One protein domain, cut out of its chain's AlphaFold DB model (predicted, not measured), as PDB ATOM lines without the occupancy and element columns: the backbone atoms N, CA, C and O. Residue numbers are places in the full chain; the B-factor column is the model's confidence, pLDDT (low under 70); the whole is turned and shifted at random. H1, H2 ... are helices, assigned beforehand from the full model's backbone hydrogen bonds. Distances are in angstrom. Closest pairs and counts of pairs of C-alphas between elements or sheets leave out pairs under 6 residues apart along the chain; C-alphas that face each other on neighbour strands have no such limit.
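What this domain is: This is residues 234 to 262 and 272 to 301 of the 445 residues of an uncharacterized protein of Polyangiaceae bacterium (UniProt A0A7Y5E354). A single helix, H4, makes a crossbar, and the other three helices meet it: H2 crosses it near its last residues, H3 makes a corner at its beginning, and H1 packs slantwise on it between those two places. H2 and H3 are like two legs of the bar, with a gap between them. The printed part has 59 residues with four named helices, H1 to H4 in order along the chain, and no named strand; its class is all helix. It is only just compact, close to loose, with a radius of gyration of the C-alphas of 12.1 A, and only just flat, spanning 33 by 27 by 15 A.

Where its parts are: H1, residues 234 to 241, begins with C-alpha 234 at (324.893, 305.000, 215.960) and is 10.6 A long. H2, residues 245 to 262, is 26.4 A long. H3 is residues 272 to 279, 10.3 A. H4, residues 282 to 297, is 22.6 A long and ends with C-alpha 297 at (306.165, 316.089, 220.520).

How they stand to each other: H4 is the hub. H1 touches residues 285 to 292 of H4 at a steep tilt of 48 degrees, the closest C-alphas being those of Ala 239 and Glu 289, 4.8 A apart. H2 touches H4 with residues 247 to 254 alone, about perpendicular at 81 degrees; the closest C-alphas, of Leu 251 and Ala 296, are 4.2 A apart. H3 and H4 touch only at the corner, the closest C-alphas being those of Lys 278 and Gly 284, 5.1 A apart. H2 and H3 are apart. In H1, H3 and H4 every O i to N i+4 pair is within hydrogen-bond range; in H2, 13 of 14 are.

The domain as a whole: The C-alphas farthest apart, of Lys 277 and Glu 301, are 33.8 A apart. Residues 263 to 271 are not printed, and C-alphas 262 and 272 are 19.6 A apart across this cut. The links H1 to H2 and H3 to H4 are tight. The model's pLDDT is under 70 at residues 260 to 262, 272 and 299 to 301.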
ATOM      1  N   ASP A 234     325.411 305.480 217.244       81.75
ATOM      2  CA  ASP A 234     324.893 305.000 215.960       81.75
ATOM      3  C   ASP A 234     323.363 304.869 215.954       81.75
ATOM      4  O   ASP A 234     322.710 305.248 214.978       81.75
ATOM      5  N   ALA A 235     322.777 304.332 217.025       84.00
ATOM      6  CA  ALA A 235     321.330 304.186 217.151       84.00
ATOM      7  C   ALA A 235     320.630 305.548 217.280       84.00
ATOM      8  O   ALA A 235     319.632 305.781 216.597       84.00
ATOM      9  N   MET A 236     321.187 306.467 218.077       84.88
ATOM     10  CA  MET A 236     320.675 307.835 218.190       84.88
ATOM     11  C   MET A 236     320.737 308.562 216.848       84.88
ATOM     12  O   MET A 236     319.740 309.132 216.417       84.88
ATOM     13  N   ALA A 237     321.860 308.491 216.132       85.00
ATOM     14  CA  ALA A 237     321.996 309.145 214.836       85.00
ATOM     15  C   ALA A 237     320.992 308.613 213.796       85.00
ATOM     16  O   ALA A 237     320.383 309.401 213.075       85.00
ATOM     17  N   LYS A 238     320.759 307.293 213.751       86.12
ATOM     18  CA  LYS A 238     319.736 306.686 212.879       86.12
ATOM     19  C   LYS A 238     318.317 307.129 213.227       86.12
ATOM     20  O   LYS A 238     317.491 307.292 212.332       86.12
ATOM     21  N   ALA A 239     318.019 307.300 214.513       86.94
ATOM     22  CA  ALA A 239     316.728 307.820 214.938       86.94
ATOM     23  C   ALA A 239     316.560 309.292 214.524       86.94
ATOM     24  O   ALA A 239     315.536 309.646 213.940       86.94
ATOM     25  N   LEU A 240     317.593 310.121 214.720       87.38
ATOM     26  CA  LEU A 240     317.610 311.533 214.312       87.38
ATOM     27  C   LEU A 240     317.487 311.722 212.790       87.38
ATOM     28  O   LEU A 240     316.888 312.701 212.342       87.38
ATOM     29  N   GLU A 241     318.024 310.797 211.988       89.00
ATOM     30  CA  GLU A 241     317.917 310.820 210.520       89.00
ATOM     31  C   GLU A 241     316.460 310.702 210.039       89.00
ATOM     32  O   GLU A 241     316.088 311.289 209.025       89.00
ATOM     33  N   LYS A 242     315.608 309.999 210.796       88.56
ATOM     34  CA  LYS A 242     314.174 309.824 210.504       88.56
ATOM     35  C   LYS A 242     313.278 310.914 211.101       88.56
ATOM     36  O   LYS A 242     312.050 310.806 211.015       88.56
ATOM     37  N   MET A 243     313.873 311.918 211.740       86.25
ATOM     38  CA  MET A 243     313.185 313.088 212.279       86.25
ATOM     39  C   MET A 243     313.377 314.279 211.340       86.25
ATOM     40  O   MET A 243     314.404 314.420 210.671       86.25
ATOM     41  N   THR A 244     312.387 315.160 211.291       88.06
ATOM     42  CA  THR A 244     312.504 316.441 210.588       88.06
ATOM     43  C   THR A 244     313.428 317.403 211.354       88.06
ATOM     44  O   THR A 244     313.603 317.249 212.565       88.06
ATOM     45  N   PRO A 245     314.018 318.420 210.693       85.44
ATOM     46  CA  PRO A 245     314.830 319.432 211.378       85.44
ATOM     47  C   PRO A 245     314.095 320.117 212.540       85.44
ATOM     48  O   PRO A 245     314.679 320.334 213.598       85.44
ATOM     49  N   GLU A 246     312.796 320.383 212.382       83.19
ATOM     50  CA  GLU A 246     311.962 320.978 213.435       83.19
ATOM     51  C   GLU A 246     311.758 320.030 214.623       83.19
ATOM     52  O   GLU A 246     311.839 320.453 215.774       83.19
ATOM     53  N   GLU A 247     311.546 318.734 214.375       86.00
ATOM     54  CA  GLU A 247     311.450 317.738 215.449       86.00
ATOM     55  C   GLU A 247     312.779 317.579 216.193       86.00
ATOM     56  O   GLU A 247     312.778 317.460 217.415       86.00
ATOM     57  N   ARG A 248     313.921 317.624 215.493       88.00
ATOM     58  CA  ARG A 248     315.245 317.603 216.140       88.00
ATOM     59  C   ARG A 248     315.484 318.844 216.988       88.00
ATOM     60  O   ARG A 248     316.018 318.734 218.089       88.00
ATOM     61  N   LYS A 249     315.060 320.011 216.502       85.38
ATOM     62  CA  LYS A 249     315.119 321.252 217.270       85.38
ATOM     63  C   LYS A 249     314.269 321.138 218.533       85.38
ATOM     64  O   LYS A 249     314.810 321.290 219.619       85.38
ATOM     65  N   LYS A 250     312.989 320.766 218.419       85.56
ATOM     66  CA  LYS A 250     312.105 320.560 219.581       85.56
ATOM     67  C   LYS A 250     312.646 319.530 220.571       85.56
ATOM     68  O   LYS A 250     312.566 319.740 221.776       85.56
ATOM     69  N   LEU A 251     313.231 318.439 220.074       87.50
ATOM     70  CA  LEU A 251     313.906 317.446 220.907       87.50
ATOM     71  C   LEU A 251     315.037 318.085 221.722       87.50
ATOM     72  O   LEU A 251     315.084 317.891 222.933       87.50
ATOM     73  N   ALA A 252     315.912 318.865 221.080       84.50
ATOM     74  CA  ALA A 252     316.992 319.575 221.762       84.50
ATOM     75  C   ALA A 252     316.455 320.521 222.846       84.50
ATOM     76  O   ALA A 252     316.989 320.546 223.955       84.50
ATOM     77  N   GLU A 253     315.373 321.248 222.549       82.44
ATOM     78  CA  GLU A 253     314.732 322.160 223.500       82.44
ATOM     79  C   GLU A 253     314.161 321.414 224.711       82.44
ATOM     80  O   GLU A 253     314.361 321.805 225.863       82.44
ATOM     81  N   ASN A 254     313.482 320.293 224.471       83.25
ATOM     82  CA  ASN A 254     312.896 319.487 225.533       83.25
ATOM     83  C   ASN A 254     313.963 318.786 226.384       83.25
ATOM     84  O   ASN A 254     313.838 318.742 227.608       83.25
ATOM     85  N   MET A 255     315.046 318.307 225.769       83.19
ATOM     86  CA  MET A 255     316.193 317.748 226.490       83.19
ATOM     87  C   MET A 255     316.909 318.805 227.338       83.19
ATOM     88  O   MET A 255     317.245 318.530 228.489       83.19
ATOM     89  N   ALA A 256     317.095 320.023 226.820       77.31
ATOM     90  CA  ALA A 256     317.663 321.135 227.582       77.31
ATOM     91  C   ALA A 256     316.798 321.489 228.806       77.31
ATOM     92  O   ALA A 256     317.322 321.639 229.911       77.31
ATOM     93  N   LYS A 257     315.470 321.536 228.641       75.12
ATOM     94  CA  LYS A 257     314.516 321.758 229.742       75.12
ATOM     95  C   LYS A 257     314.562 320.646 230.795       75.12
ATOM     96  O   LYS A 257     314.497 320.931 231.989       75.12
ATOM     97  N   LEU A 258     314.672 319.381 230.381       75.50
ATOM     98  CA  LEU A 258     314.806 318.249 231.308       75.50
ATOM     99  C   LEU A 258     316.121 318.297 232.095       75.50
ATOM    100  O   LEU A 258     316.119 318.011 233.293       75.50
ATOM    101  N   ALA A 259     317.219 318.697 231.448       70.81
ATOM    102  CA  ALA A 259     318.509 318.880 232.109       70.81
ATOM    103  C   ALA A 259     318.436 319.975 233.189       70.81
ATOM    104  O   ALA A 259     318.837 319.733 234.323       70.81
ATOM    105  N   GLN A 260     317.820 321.125 232.884       66.50
ATOM    106  CA  GLN A 260     317.627 322.218 233.850       66.50
ATOM    107  C   GLN A 260     316.746 321.834 235.048       66.50
ATOM    108  O   GLN A 260     316.964 322.313 236.156       66.50
ATOM    109  N   LYS A 261     315.761 320.946 234.860       66.62
ATOM    110  CA  LYS A 261     314.881 320.460 235.939       66.62
ATOM    111  C   LYS A 261     315.540 319.418 236.860       66.62
ATOM    112  O   LYS A 261     314.843 318.784 237.650       66.62
ATOM    113  N   GLY A 262     316.858 319.225 236.772       56.00
ATOM    114  CA  GLY A 262     317.598 318.265 237.595       56.00
ATOM    115  C   GLY A 262     317.470 316.813 237.123       56.00
ATOM    116  O   GLY A 262     317.734 315.892 237.892       56.00
ATOM    117  N   GLU A 272     323.984 301.489 230.583       63.84
ATOM    118  CA  GLU A 272     324.442 301.873 229.244       63.84
ATOM    119  C   GLU A 272     324.765 300.651 228.366       63.84
ATOM    120  O   GLU A 272     324.385 300.595 227.195       63.84
ATOM    121  N   LYS A 273     325.390 299.613 228.940       70.31
ATOM    122  CA  LYS A 273     325.681 298.359 228.223       70.31
ATOM    123  C   LYS A 273     324.418 297.588 227.859       70.31
ATOM    124  O   LYS A 273     324.333 297.045 226.757       70.31
ATOM    125  N   ASP A 274     323.447 297.516 228.760       75.44
ATOM    126  CA  ASP A 274     322.200 296.798 228.494       75.44
ATOM    127  C   ASP A 274     321.305 297.551 227.510       75.44
ATOM    128  O   ASP A 274     320.662 296.934 226.655       75.44
ATOM    129  N   LEU A 275     321.342 298.881 227.543       74.81
ATOM    130  CA  LEU A 275     320.679 299.725 226.560       74.81
ATOM    131  C   LEU A 275     321.353 299.590 225.184       74.81
ATOM    132  O   LEU A 275     320.667 299.340 224.197       74.81
ATOM    133  N   ALA A 276     322.689 299.585 225.109       76.25
ATOM    134  CA  ALA A 276     323.420 299.315 223.867       76.25
ATOM    135  C   ALA A 276     323.109 297.926 223.270       76.25
ATOM    136  O   ALA A 276     323.010 297.790 222.049       76.25
ATOM    137  N   LYS A 277     322.906 296.891 224.102       80.31
ATOM    138  CA  LYS A 277     322.457 295.563 223.632       80.31
ATOM    139  C   LYS A 277     321.041 295.610 223.058       80.31
ATOM    140  O   LYS A 277     320.822 295.067 221.978       80.31
ATOM    141  N   LYS A 278     320.096 296.273 223.739       81.62
ATOM    142  CA  LYS A 278     318.718 296.451 223.242       81.62
ATOM    143  C   LYS A 278     318.699 297.209 221.916       81.62
ATOM    144  O   LYS A 278     318.036 296.778 220.978       81.62
ATOM    145  N   LEU A 279     319.505 298.260 221.787       80.94
ATOM    146  CA  LEU A 279     319.667 299.031 220.547       80.94
ATOM    147  C   LEU A 279     320.396 298.270 219.429       80.94
ATOM    148  O   LEU A 279     320.364 298.681 218.268       80.94
ATOM    149  N   GLY A 280     321.030 297.140 219.749       77.25
ATOM    150  CA  GLY A 280     321.520 296.185 218.760       77.25
ATOM    151  C   GLY A 280     320.398 295.451 218.015       77.25
ATOM    152  O   GLY A 280     320.660 294.865 216.967       77.25
ATOM    153  N   THR A 281     319.161 295.496 218.523       82.75
ATOM    154  CA  THR A 281     317.987 294.858 217.908       82.75
ATOM    155  C   THR A 281     317.149 295.856 217.094       82.75
ATOM    156  O   THR A 281     317.087 297.037 217.452       82.75
ATOM    157  N   PRO A 282     316.485 295.418 216.006       80.69
ATOM    158  CA  PRO A 282     315.561 296.263 215.248       80.69
ATOM    159  C   PRO A 282     314.415 296.824 216.098       80.69
ATOM    160  O   PRO A 282     313.991 297.957 215.884       80.69
ATOM    161  N   GLU A 283     313.920 296.042 217.056       81.94
ATOM    162  CA  GLU A 283     312.842 296.419 217.969       81.94
ATOM    163  C   GLU A 283     313.287 297.552 218.901       81.94
ATOM    164  O   GLU A 283     312.611 298.576 218.972       81.94
ATOM    165  N   GLY A 284     314.464 297.433 219.523       81.81
ATOM    166  CA  GLY A 284     315.002 298.486 220.388       81.81
ATOM    167  C   GLY A 284     315.338 299.779 219.638       81.81
ATOM    168  O   GLY A 284     315.177 300.868 220.181       81.81
ATOM    169  N   GLN A 285     315.756 299.695 218.368       81.56
ATOM    170  CA  GLN A 285     315.963 300.891 217.536       81.56
ATOM    171  C   GLN A 285     314.654 301.621 217.223       81.56
ATOM    172  O   GLN A 285     314.643 302.850 217.192       81.56
ATOM    173  N   LYS A 286     313.560 300.884 216.992       83.69
ATOM    174  CA  LYS A 286     312.231 301.481 216.799       83.69
ATOM    175  C   LYS A 286     311.714 302.112 218.083       83.69
ATOM    176  O   LYS A 286     311.205 303.222 218.030       83.69
ATOM    177  N   GLU A 287     311.903 301.445 219.218       84.69
ATOM    178  CA  GLU A 287     311.520 301.977 220.527       84.69
ATOM    179  C   GLU A 287     312.248 303.297 220.826       84.69
ATOM    180  O   GLU A 287     311.612 304.278 221.203       84.69
ATOM    181  N   LEU A 288     313.561 303.372 220.567       84.44
ATOM    182  CA  LEU A 288     314.323 304.617 220.704       84.44
ATOM    183  C   LEU A 288     313.808 305.714 219.762       84.44
ATOM    184  O   LEU A 288     313.671 306.865 220.165       84.44
ATOM    185  N   GLU A 289     313.531 305.373 218.503       85.06
ATOM    186  CA  GLU A 289     312.982 306.321 217.531       85.06
ATOM    187  C   GLU A 289     311.627 306.882 217.984       85.06
ATOM    188  O   GLU A 289     311.400 308.090 217.902       85.06
ATOM    189  N   GLU A 290     310.736 306.021 218.474       87.12
ATOM    190  CA  GLU A 290     309.427 306.413 218.995       87.12
ATOM    191  C   GLU A 290     309.561 307.286 220.241       87.12
ATOM    192  O   GLU A 290     308.944 308.347 220.281       87.12
ATOM    193  N   GLN A 291     310.429 306.921 221.189       85.00
ATOM    194  CA  GLN A 291     310.702 307.723 222.385       85.00
ATOM    195  C   GLN A 291     311.257 309.110 222.038       85.00
ATOM    196  O   GLN A 291     310.815 310.107 222.604       85.00
ATOM    197  N   LEU A 292     312.189 309.211 221.084       86.06
ATOM    198  CA  LEU A 292     312.736 310.502 220.650       86.06
ATOM    199  C   LEU A 292     311.681 311.353 219.930       86.06
ATOM    200  O   LEU A 292     311.604 312.561 220.152       86.06
ATOM    201  N   LYS A 293     310.829 310.739 219.103       86.19
ATOM    202  CA  LYS A 293     309.705 311.433 218.452       86.19
ATOM    203  C   LYS A 293     308.634 311.861 219.447       86.19
ATOM    204  O   LYS A 293     308.063 312.936 219.289       86.19
ATOM    205  N   GLU A 294     308.339 311.040 220.445       86.44
ATOM    206  CA  GLU A 294     307.406 311.370 221.516       86.44
ATOM    207  C   GLU A 294     307.951 312.523 222.354       86.44
ATOM    208  O   GLU A 294     307.254 313.518 222.537       86.44
ATOM    209  N   LEU A 295     309.221 312.458 222.759       84.88
ATOM    210  CA  LEU A 295     309.873 313.531 223.500       84.88
ATOM    211  C   LEU A 295     309.915 314.835 222.695       84.88
ATOM    212  O   LEU A 295     309.685 315.894 223.259       84.88
ATOM    213  N   ALA A 296     310.131 314.781 221.378       84.81
ATOM    214  CA  ALA A 296     310.044 315.953 220.501       84.81
ATOM    215  C   ALA A 296     308.619 316.530 220.375       84.81
ATOM    216  O   ALA A 296     308.453 317.714 220.078       84.81
ATOM    217  N   LYS A 297     307.585 315.700 220.568       84.00
ATOM    218  CA  LYS A 297     306.165 316.089 220.520       84.00
ATOM    219  C   LYS A 297     305.608 316.519 221.872       84.00
ATOM    220  O   LYS A 297     304.552 317.143 221.897       84.00
ATOM    221  N   GLN A 298     306.273 316.176 222.974       74.88
ATOM    222  CA  GLN A 298     305.880 316.627 224.301       74.88
ATOM    223  C   GLN A 298     306.011 318.149 224.373       74.88
ATOM    224  O   GLN A 298     307.109 318.699 224.434       74.88
ATOM    225  N   ASP A 299     304.876 318.842 224.401       61.91
ATOM    226  CA  ASP A 299     304.846 320.243 224.790       61.91
ATOM    227  C   ASP A 299     305.059 320.306 226.307       61.91
ATOM    228  O   ASP A 299     304.121 320.292 227.102       61.91
ATOM    229  N   LEU A 300     306.324 320.406 226.728       60.66
ATOM    230  CA  LEU A 300     306.692 320.719 228.117       60.66
ATOM    231  C   LEU A 300     306.252 322.141 228.533       60.66
ATOM    232  O   LEU A 300     306.478 322.570 229.666       60.66
ATOM    233  N   GLU A 301     305.616 322.878 227.620       50.94
ATOM    234  CA  GLU A 301     304.988 324.175 227.826       50.94
ATOM    235  C   GLU A 301     303.571 324.043 228.410       50.94
ATOM    236  O   GLU A 301     302.583 324.418 227.780       50.94
TER     237      GLU A 301